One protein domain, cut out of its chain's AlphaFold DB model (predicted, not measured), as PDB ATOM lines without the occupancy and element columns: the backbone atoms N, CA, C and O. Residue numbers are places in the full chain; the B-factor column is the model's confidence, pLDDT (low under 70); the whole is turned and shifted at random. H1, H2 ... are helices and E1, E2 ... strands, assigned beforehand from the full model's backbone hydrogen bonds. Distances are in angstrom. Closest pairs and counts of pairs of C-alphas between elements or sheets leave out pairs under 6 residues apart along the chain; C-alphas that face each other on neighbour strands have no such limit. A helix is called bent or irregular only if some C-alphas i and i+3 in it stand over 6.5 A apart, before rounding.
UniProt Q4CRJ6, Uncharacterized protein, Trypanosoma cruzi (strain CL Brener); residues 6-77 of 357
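AT A GLANCE: This is residues 6 to 77 of the 357 residues of an uncharacterized protein of Trypanosoma cruzi (strain CL Brener) (UniProt Q4CRJ6). There is little regular structure: a bent hairpin, E1 and E2, with short helix H1 packed on it and long loops, of which residues 24 to 29 stick out. The printed part has 72 residues with H1, E1 and E2 in order, the sheet antiparallel, the class mixed, 28 residues in named elements. It spans 39 by 24 by 24 A and is only just compact, close to loose, with radius of gyration of the C-alphas 13.3 A.

HOW THE PARTS SIT: Look at the hairpin E1, residues 39 to 47, and E2, residues 67 to 76: N 41 and O 74 are within hydrogen-bond range at 2.8 A. E1 bends by 55 degrees at residue 42. In H1, residues 6 to 14, every O i to N i+4 pair is within range; its closest C-alpha pair with E1 is Cys 8 and Cys 45, 5.2 A.

IN THESE COORDINATES: Find C-alpha 39 at (-28.138, -10.260, -22.243), where E1 begins its 23.3 A; E2 runs 24.7 A to C-alpha 76 at (-30.863, -8.123, -26.224).

THE WHOLE: The printed part has no cut; both links are long. The model's pLDDT is under 70 at residues 25 and 51 to 59.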
ATOM      1  N   ASP A   6      -6.916 -10.863 -26.466       93.86
ATOM      2  CA  ASP A   6      -6.681 -12.081 -25.687       93.86
ATOM      3  C   ASP A   6      -8.005 -12.742 -25.286       93.86
ATOM      4  O   ASP A   6      -8.189 -13.946 -25.502       93.86
ATOM      5  N   ALA A   7      -8.971 -11.957 -24.803       93.48
ATOM      6  CA  ALA A   7     -10.323 -12.414 -24.495       93.48
ATOM      7  C   ALA A   7     -11.030 -12.957 -25.746       93.48
ATOM      8  O   ALA A   7     -11.641 -14.028 -25.700       93.48
ATOM      9  N   CYS A   8     -10.893 -12.271 -26.886       94.56
ATOM     10  CA  CYS A   8     -11.437 -12.753 -28.153       94.56
ATOM     11  C   CYS A   8     -10.764 -14.037 -28.638       94.56
ATOM     12  O   CYS A   8     -11.446 -14.951 -29.105       94.56
ATOM     13  N   THR A   9      -9.444 -14.145 -28.493       93.67
ATOM     14  CA  THR A   9      -8.699 -15.360 -28.838       93.67
ATOM     15  C   THR A   9      -9.181 -16.542 -28.001       93.67
ATOM     16  O   THR A   9      -9.416 -17.625 -28.542       93.67
ATOM     17  N   ALA A  10      -9.345 -16.343 -26.690       93.37
ATOM     18  CA  ALA A  10      -9.843 -17.366 -25.781       93.37
ATOM     19  C   ALA A  10     -11.274 -17.796 -26.143       93.37
ATOM     20  O   ALA A  10     -11.541 -18.994 -26.238       93.37
ATOM     21  N   ALA A  11     -12.166 -16.837 -26.422       90.93
ATOM     22  CA  ALA A  11     -13.544 -17.115 -26.820       90.93
ATOM     23  C   ALA A  11     -13.610 -17.945 -28.115       90.93
ATOM     24  O   ALA A  11     -14.228 -19.010 -28.123       90.93
ATOM     25  N   LEU A  12     -12.903 -17.517 -29.169       90.91
ATOM     26  CA  LEU A  12     -12.857 -18.218 -30.458       90.91
ATOM     27  C   LEU A  12     -12.299 -19.643 -30.327       90.91
ATOM     28  O   LEU A  12     -12.851 -20.575 -30.903       90.91
ATOM     29  N   LYS A  13     -11.234 -19.838 -29.536       89.99
ATOM     30  CA  LYS A  13     -10.659 -21.173 -29.289       89.99
ATOM     31  C   LYS A  13     -11.567 -22.071 -28.450       89.99
ATOM     32  O   LYS A  13     -11.530 -23.285 -28.619       89.99
ATOM     33  N   SER A  14     -12.360 -21.499 -27.546       90.34
ATOM     34  CA  SER A  14     -13.273 -22.266 -26.691       90.34
ATOM     35  C   SER A  14     -14.532 -22.761 -27.412       90.34
ATOM     36  O   SER A  14     -15.182 -23.676 -26.918       90.34
ATOM     37  N   GLN A  15     -14.875 -22.169 -28.561       85.26
ATOM     38  CA  GLN A  15     -16.099 -22.463 -29.312       85.26
ATOM     39  C   GLN A  15     -15.816 -22.633 -30.811       85.26
ATOM     40  O   GLN A  15     -16.518 -22.059 -31.642       85.26
ATOM     41  N   LEU A  16     -14.769 -23.390 -31.165       81.97
ATOM     42  CA  LEU A  16     -14.343 -23.590 -32.561       81.97
ATOM     43  C   LEU A  16     -15.473 -24.106 -33.467       81.97
ATOM     44  O   LEU A  16     -15.542 -23.720 -34.630       81.97
ATOM     45  N   ASP A  17     -16.368 -24.933 -32.928       75.78
ATOM     46  CA  ASP A  17     -17.549 -25.484 -33.602       75.78
ATOM     47  C   ASP A  17     -18.645 -24.440 -33.884       75.78
ATOM     48  O   ASP A  17     -19.541 -24.688 -34.687       75.78
ATOM     49  N   ARG A  18     -18.577 -23.264 -33.247       77.52
ATOM     50  CA  ARG A  18     -19.548 -22.164 -33.385       77.52
ATOM     51  C   ARG A  18     -18.966 -20.924 -34.061       77.52
ATOM     52  O   ARG A  18     -19.634 -19.892 -34.128       77.52
ATOM     53  N   VAL A  19     -17.726 -20.993 -34.548       80.00
ATOM     54  CA  VAL A  19     -17.103 -19.886 -35.280       80.00
ATOM     55  C   VAL A  19     -17.676 -19.831 -36.693       80.00
ATOM     56  O   VAL A  19     -17.440 -20.720 -37.508       80.00
ATOM     57  N   ALA A  20     -18.389 -18.752 -37.009       77.81
ATOM     58  CA  ALA A  20     -18.788 -18.463 -38.380       77.81
ATOM     59  C   ALA A  20     -17.552 -18.092 -39.220       77.81
ATOM     60  O   ALA A  20     -16.828 -17.150 -38.894       77.81
ATOM     61  N   VAL A  21     -17.320 -18.821 -40.314       77.61
ATOM     62  CA  VAL A  21     -16.247 -18.529 -41.274       77.61
ATOM     63  C   VAL A  21     -16.828 -17.736 -42.438       77.61
ATOM     64  O   VAL A  21     -17.729 -18.201 -43.129       77.61
ATOM     65  N   LEU A  22     -16.295 -16.537 -42.660       75.23
ATOM     66  CA  LEU A  22     -16.680 -15.664 -43.766       75.23
ATOM     67  C   LEU A  22     -15.533 -15.618 -44.781       75.23
ATOM     68  O   LEU A  22     -14.412 -15.248 -44.427       75.23
ATOM     69  N   SER A  23     -15.803 -15.970 -46.037       73.72
ATOM     70  CA  SER A  23     -14.855 -15.839 -47.148       73.72
ATOM     71  C   SER A  23     -15.261 -14.674 -48.055       73.72
ATOM     72  O   SER A  23     -16.400 -14.582 -48.502       73.72
ATOM     73  N   SER A  24     -14.340 -13.745 -48.316       70.59
ATOM     74  CA  SER A  24     -14.538 -12.670 -49.297       70.59
ATOM     75  C   SER A  24     -13.200 -12.103 -49.764       70.59
ATOM     76  O   SER A  24     -12.252 -12.025 -48.983       70.59
ATOM     77  N   SER A  25     -13.132 -11.688 -51.029       68.75
ATOM     78  CA  SER A  25     -11.989 -10.974 -51.610       68.75
ATOM     79  C   SER A  25     -12.108  -9.447 -51.516       68.75
ATOM     80  O   SER A  25     -11.116  -8.760 -51.743       68.75
ATOM     81  N   VAL A  26     -13.293  -8.908 -51.193       74.41
ATOM     82  CA  VAL A  26     -13.568  -7.455 -51.234       74.41
ATOM     83  C   VAL A  26     -14.266  -6.971 -49.962       74.41
ATOM     84  O   VAL A  26     -13.754  -6.104 -49.261       74.41
ATOM     85  N   SER A  27     -15.428  -7.536 -49.642       75.55
ATOM     86  CA  SER A  27     -16.233  -7.186 -48.465       75.55
ATOM     87  C   SER A  27     -17.034  -8.397 -48.001       75.55
ATOM     88  O   SER A  27     -17.663  -9.061 -48.827       75.55
ATOM     89  N   ALA A  28     -17.027  -8.689 -46.702       71.41
ATOM     90  CA  ALA A  28     -17.860  -9.731 -46.109       71.41
ATOM     91  C   ALA A  28     -18.945  -9.083 -45.244       71.41
ATOM     92  O   ALA A  28     -18.639  -8.316 -44.332       71.41
ATOM     93  N   TYR A  29     -20.203  -9.410 -45.525       73.32
ATOM     94  CA  TYR A  29     -21.336  -9.035 -44.688       73.32
ATOM     95  C   TYR A  29     -21.802 -10.275 -43.937       73.32
ATOM     96  O   TYR A  29     -21.948 -11.339 -44.531       73.32
ATOM     97  N   PHE A  30     -22.061 -10.138 -42.640       73.37
ATOM     98  CA  PHE A  30     -22.719 -11.181 -41.866       73.37
ATOM     99  C   PHE A  30     -23.922 -10.591 -41.141       73.37
ATOM    100  O   PHE A  30     -23.920  -9.426 -40.737       73.37
ATOM    101  N   LYS A  31     -24.958 -11.408 -40.990       75.19
ATOM    102  CA  LYS A  31     -26.118 -11.114 -40.154       75.19
ATOM    103  C   LYS A  31     -26.251 -12.260 -39.168       75.19
ATOM    104  O   LYS A  31     -26.217 -13.417 -39.573       75.19
ATOM    105  N   GLN A  32     -26.388 -11.928 -37.893       77.64
ATOM    106  CA  GLN A  32     -26.654 -12.901 -36.845       77.64
ATOM    107  C   GLN A  32     -27.987 -12.553 -36.204       77.64
ATOM    108  O   GLN A  32     -28.147 -11.469 -35.648       77.64
ATOM    109  N   ASP A  33     -28.926 -13.488 -36.266       75.83
ATOM    110  CA  ASP A  33     -30.136 -13.410 -35.468       75.83
ATOM    111  C   ASP A  33     -29.813 -13.797 -34.016       75.83
ATOM    112  O   ASP A  33     -29.200 -14.835 -33.750       75.83
ATOM    113  N   LEU A  34     -30.197 -12.926 -33.086       83.36
ATOM    114  CA  LEU A  34     -29.983 -13.089 -31.648       83.36
ATOM    115  C   LEU A  34     -31.228 -13.640 -30.941       83.36
ATOM    116  O   LEU A  34     -31.254 -13.693 -29.713       83.36
ATOM    117  N   TYR A  35     -32.252 -14.078 -31.682       80.47
ATOM    118  CA  TYR A  35     -33.415 -14.735 -31.102       80.47
ATOM    119  C   TYR A  35     -33.011 -15.898 -30.182       80.47
ATOM    120  O   TYR A  35     -32.150 -16.719 -30.522       80.47
ATOM    121  N   GLY A  36     -33.628 -15.949 -28.999       80.75
ATOM    122  CA  GLY A  36     -33.316 -16.902 -27.928       80.75
ATOM    123  C   GLY A  36     -32.158 -16.486 -27.010       80.75
ATOM    124  O   GLY A  36     -32.024 -17.050 -25.926       80.75
ATOM    125  N   TYR A  37     -31.353 -15.488 -27.386       84.11
ATOM    126  CA  TYR A  37     -30.359 -14.889 -26.500       84.11
ATOM    127  C   TYR A  37     -30.973 -13.715 -25.728       84.11
ATOM    128  O   TYR A  37     -31.681 -12.886 -26.292       84.11
ATOM    129  N   SER A  38     -30.670 -13.616 -24.437       86.25
ATOM    130  CA  SER A  38     -30.945 -12.429 -23.630       86.25
ATOM    131  C   SER A  38     -29.684 -12.039 -22.869       86.25
ATOM    132  O   SER A  38     -28.973 -12.885 -22.323       86.25
ATOM    133  N   GLY A  39     -29.359 -10.750 -22.869       91.01
ATOM    134  CA  GLY A  39     -28.138 -10.260 -22.243       91.01
ATOM    135  C   GLY A  39     -27.504  -9.094 -22.981       91.01
ATOM    136  O   GLY A  39     -28.139  -8.405 -23.775       91.01
ATOM    137  N   LYS A  40     -26.227  -8.850 -22.683       90.44
ATOM    138  CA  LYS A  40     -25.443  -7.769 -23.284       90.44
ATOM    139  C   LYS A  40     -24.276  -8.349 -24.067       90.44
ATOM    140  O   LYS A  40     -23.389  -8.967 -23.477       90.44
ATOM    141  N   LEU A  41     -24.231  -8.076 -25.365       89.70
ATOM    142  CA  LEU A  41     -23.033  -8.270 -26.171       89.70
ATOM    143  C   LEU A  41     -22.174  -7.015 -26.039       89.70
ATOM    144  O   LEU A  41     -22.606  -5.914 -26.381       89.70
ATOM    145  N   SER A  42     -20.966  -7.203 -25.512       91.04
ATOM    146  CA  SER A  42     -20.000  -6.122 -25.266       91.04
ATOM    147  C   SER A  42     -18.790  -6.161 -26.204       91.04
ATOM    148  O   SER A  42     -18.007  -5.215 -26.249       91.04
ATOM    149  N   CYS A  43     -18.618  -7.254 -26.948       92.91
ATOM    150  CA  CYS A  43     -17.452  -7.463 -27.792       92.91
ATOM    151  C   CYS A  43     -17.811  -8.273 -29.036       92.91
ATOM    152  O   CYS A  43     -18.477  -9.304 -28.938       92.91
ATOM    153  N   LEU A  44     -17.356  -7.798 -30.191       92.00
ATOM    154  CA  LEU A  44     -17.345  -8.533 -31.445       92.00
ATOM    155  C   LEU A  44     -15.917  -9.026 -31.689       92.00
ATOM    156  O   LEU A  44     -14.991  -8.223 -31.800       92.00
ATOM    157  N   CYS A  45     -15.760 -10.344 -31.768       92.47
ATOM    158  CA  CYS A  45     -14.475 -10.998 -31.984       92.47
ATOM    159  C   CYS A  45     -14.379 -11.491 -33.421       92.47
ATOM    160  O   CYS A  45     -15.229 -12.256 -33.874       92.47
ATOM    161  N   ILE A  46     -13.336 -11.069 -34.126       91.27
ATOM    162  CA  ILE A  46     -13.095 -11.439 -35.520       91.27
ATOM    163  C   ILE A  46     -11.669 -11.955 -35.599       91.27
ATOM    164  O   ILE A  46     -10.753 -11.323 -35.088       91.27
ATOM    165  N   CYS A  47     -11.453 -13.087 -36.251       89.56
ATOM    166  CA  CYS A  47     -10.106 -13.514 -36.594       89.56
ATOM    167  C   CYS A  47      -9.921 -13.392 -38.108       89.56
ATOM    168  O   CYS A  47     -10.720 -13.874 -38.912       89.56
ATOM    169  N   LEU A  48      -8.885 -12.657 -38.495       86.53
ATOM    170  CA  LEU A  48      -8.529 -12.465 -39.887       86.53
ATOM    171  C   LEU A  48      -7.823 -13.740 -40.360       86.53
ATOM    172  O   LEU A  48      -6.888 -14.218 -39.723       86.53
ATOM    173  N   SER A  49      -8.272 -14.319 -41.472       78.48
ATOM    174  CA  SER A  49      -7.635 -15.503 -42.069       78.48
ATOM    175  C   SER A  49      -7.535 -16.737 -41.145       78.48
ATOM    176  O   SER A  49      -6.513 -17.423 -41.157       78.48
ATOM    177  N   CYS A  50      -8.583 -17.064 -40.374       74.96
ATOM    178  CA  CYS A  50      -8.621 -18.291 -39.547       74.96
ATOM    179  C   CYS A  50      -8.820 -19.590 -40.341       74.96
ATOM    180  O   CYS A  50      -8.949 -20.672 -39.768       74.96
ATOM    181  N   TYR A  51      -8.958 -19.472 -41.655       68.29
ATOM    182  CA  TYR A  51      -9.300 -20.556 -42.557       68.29
ATOM    183  C   TYR A  51      -8.100 -20.854 -43.454       68.29
ATOM    184  O   TYR A  51      -7.514 -19.928 -44.020       68.29
ATOM    185  N   LYS A  52      -7.711 -22.130 -43.557       53.18
ATOM    186  CA  LYS A  52      -6.535 -22.560 -44.337       53.18
ATOM    187  C   LYS A  52      -6.816 -23.577 -45.448       53.18
ATOM    188  O   LYS A  52      -5.858 -23.989 -46.093       53.18
ATOM    189  N   GLY A  53      -8.057 -23.995 -45.688       53.66
ATOM    190  CA  GLY A  53      -8.316 -25.147 -46.557       53.66
ATOM    191  C   GLY A  53      -9.142 -24.867 -47.811       53.66
ATOM    192  O   GLY A  53      -9.614 -23.760 -48.039       53.66
ATOM    193  N   VAL A  54      -9.238 -25.891 -48.662       52.05
ATOM    194  CA  VAL A  54      -9.993 -25.902 -49.932       52.05
ATOM    195  C   VAL A  54     -10.986 -27.083 -49.950       52.05
ATOM    196  O   VAL A  54     -11.449 -27.500 -51.008       52.05
ATOM    197  N   SER A  55     -11.285 -27.677 -48.789       41.22
ATOM    198  CA  SER A  55     -11.979 -28.965 -48.654       41.22
ATOM    199  C   SER A  55     -13.146 -28.867 -47.664       41.22
ATOM    200  O   SER A  55     -13.055 -28.237 -46.621       41.22
ATOM    201  N   LYS A  56     -14.276 -29.531 -47.939       47.46
ATOM    202  CA  LYS A  56     -15.521 -29.418 -47.140       47.46
ATOM    203  C   LYS A  56     -15.419 -29.876 -45.664       47.46
ATOM    204  O   LYS A  56     -16.417 -29.810 -44.957       47.46
ATOM    205  N   GLN A  57     -14.263 -30.338 -45.182       44.30
ATOM    206  CA  GLN A  57     -14.046 -30.808 -43.801       44.30
ATOM    207  C   GLN A  57     -12.859 -30.095 -43.128       44.30
ATOM    208  O   GLN A  57     -12.014 -30.717 -42.489       44.30
ATOM    209  N   ASP A  58     -12.772 -28.779 -43.316       54.42
ATOM    210  CA  ASP A  58     -11.644 -27.960 -42.873       54.42
ATOM    211  C   ASP A  58     -11.737 -27.517 -41.402       54.42
ATOM    212  O   ASP A  58     -12.781 -27.095 -40.905       54.42
ATOM    213  N   SER A  59     -10.594 -27.563 -40.714       65.67
ATOM    214  CA  SER A  59     -10.408 -27.104 -39.339       65.67
ATOM    215  C   SER A  59     -10.176 -25.589 -39.281       65.67
ATOM    216  O   SER A  59      -9.281 -25.044 -39.929       65.67
ATOM    217  N   VAL A  60     -10.970 -24.886 -38.471       75.51
ATOM    218  CA  VAL A  60     -10.727 -23.474 -38.139       75.51
ATOM    219  C   VAL A  60      -9.454 -23.383 -37.293       75.51
ATOM    220  O   VAL A  60      -9.380 -23.965 -36.210       75.51
ATOM    221  N   LEU A  61      -8.449 -22.640 -37.764       84.37
ATOM    222  CA  LEU A  61      -7.211 -22.376 -37.029       84.37
ATOM    223  C   LEU A  61      -7.185 -20.922 -36.549       84.37
ATOM    224  O   LEU A  61      -7.018 -19.994 -37.336       84.37
ATOM    225  N   ILE A  62      -7.286 -20.722 -35.236       87.19
ATOM    226  CA  ILE A  62      -7.233 -19.389 -34.627       87.19
ATOM    227  C   ILE A  62      -5.780 -18.992 -34.335       87.19
ATOM    228  O   ILE A  62      -5.190 -19.418 -33.336       87.19
ATOM    229  N   GLU A  63      -5.208 -18.142 -35.191       88.52
ATOM    230  CA  GLU A  63      -3.920 -17.476 -34.954       88.52
ATOM    231  C   GLU A  63      -4.143 -16.210 -34.107       88.52
ATOM    232  O   GLU A  63      -4.729 -15.241 -34.584       88.52
ATOM    233  N   SER A  64      -3.670 -16.192 -32.851       90.24
ATOM    234  CA  SER A  64      -3.935 -15.091 -31.905       90.24
ATOM    235  C   SER A  64      -3.514 -13.711 -32.435       90.24
ATOM    236  O   SER A  64      -4.195 -12.723 -32.192       90.24
ATOM    237  N   SER A  65      -2.423 -13.635 -33.209       91.90
ATOM    238  CA  SER A  65      -1.923 -12.387 -33.810       91.90
ATOM    239  C   SER A  65      -2.836 -11.798 -34.889       91.90
ATOM    240  O   SER A  65      -2.643 -10.654 -35.292       91.90
ATOM    241  N   LYS A  66      -3.816 -12.571 -35.368       91.99
ATOM    242  CA  LYS A  66      -4.804 -12.149 -36.364       91.99
ATOM    243  C   LYS A  66      -6.194 -11.932 -35.768       91.99
ATOM    244  O   LYS A  66      -7.133 -11.632 -36.504       91.99
ATOM    245  N   VAL A  67      -6.346 -12.096 -34.456       94.10
ATOM    246  CA  VAL A  67      -7.599 -11.824 -33.757       94.10
ATOM    247  C   VAL A  67      -7.704 -10.325 -33.504       94.10
ATOM    248  O   VAL A  67      -6.861  -9.725 -32.842       94.10
ATOM    249  N   VAL A  68      -8.770  -9.726 -34.017       93.49
ATOM    250  CA  VAL A  68      -9.166  -8.346 -33.754       93.49
ATOM    251  C   VAL A  68     -10.460  -8.329 -32.946       93.49
ATOM    252  O   VAL A  68     -11.259  -9.268 -32.961       93.49
ATOM    253  N   ASN A  69     -10.650  -7.247 -32.205       93.84
ATOM    254  CA  ASN A  69     -11.792  -7.050 -31.331       93.84
ATOM    255  C   ASN A  69     -12.396  -5.672 -31.601       93.84
ATOM    256  O   ASN A  69     -11.681  -4.717 -31.902       93.84
ATOM    257  N   GLN A  70     -13.716  -5.589 -31.506       93.38
ATOM    258  CA  GLN A  70     -14.453  -4.341 -31.613       93.38
ATOM    259  C   GLN A  70     -15.441  -4.268 -30.456       93.38
ATOM    260  O   GLN A  70     -16.293  -5.146 -30.297       93.38
ATOM    261  N   VAL A  71     -15.347  -3.206 -29.655       93.53
ATOM    262  CA  VAL A  71     -16.334  -2.946 -28.606       93.53
ATOM    263  C   VAL A  71     -17.673  -2.686 -29.285       93.53
ATOM    264  O   VAL A  71     -17.781  -1.828 -30.166       93.53
ATOM    265  N   VAL A  72     -18.684  -3.433 -28.860       91.59
ATOM    266  CA  VAL A  72     -20.078  -3.255 -29.270       91.59
ATOM    267  C   VAL A  72     -20.926  -3.086 -28.020       91.59
ATOM    268  O   VAL A  72     -20.526  -3.499 -26.939       91.59
ATOM    269  N   ASN A  73     -22.084  -2.449 -28.141       90.63
ATOM    270  CA  ASN A  73     -22.984  -2.246 -27.010       90.63
ATOM    271  C   ASN A  73     -24.395  -2.644 -27.436       90.63
ATOM    272  O   ASN A  73     -25.239  -1.800 -27.728       90.63
ATOM    273  N   VAL A  74     -24.625  -3.953 -27.530       90.30
ATOM    274  CA  VAL A  74     -25.919  -4.509 -27.939       90.30
ATOM    275  C   VAL A  74     -26.570  -5.130 -26.716       90.30
ATOM    276  O   VAL A  74     -26.038  -6.071 -26.130       90.30
ATOM    277  N   SER A  75     -27.717  -4.593 -26.312       89.84
ATOM    278  CA  SER A  75     -28.561  -5.216 -25.291       89.84
ATOM    279  C   SER A  75     -29.688  -5.964 -25.987       89.84
ATOM    280  O   SER A  75     -30.417  -5.373 -26.776       89.84
ATOM    281  N   VAL A  76     -29.819  -7.251 -25.689       88.28
ATOM    282  CA  VAL A  76     -30.863  -8.123 -26.224       88.28
ATOM    283  C   VAL A  76     -31.819  -8.450 -25.089       88.28
ATOM    284  O   VAL A  76     -31.438  -9.078 -24.096       88.28
ATOM    285  N   SER A  77     -33.051  -7.972 -25.206       83.79
ATOM    286  CA  SER A  77     -34.133  -8.286 -24.279       83.79
ATOM    287  C   SER A  77     -34.815  -9.590 -24.673       83.79
ATOM    288  O   SER A  77     -34.916  -9.914 -25.855       83.79
TER     289      SER A  77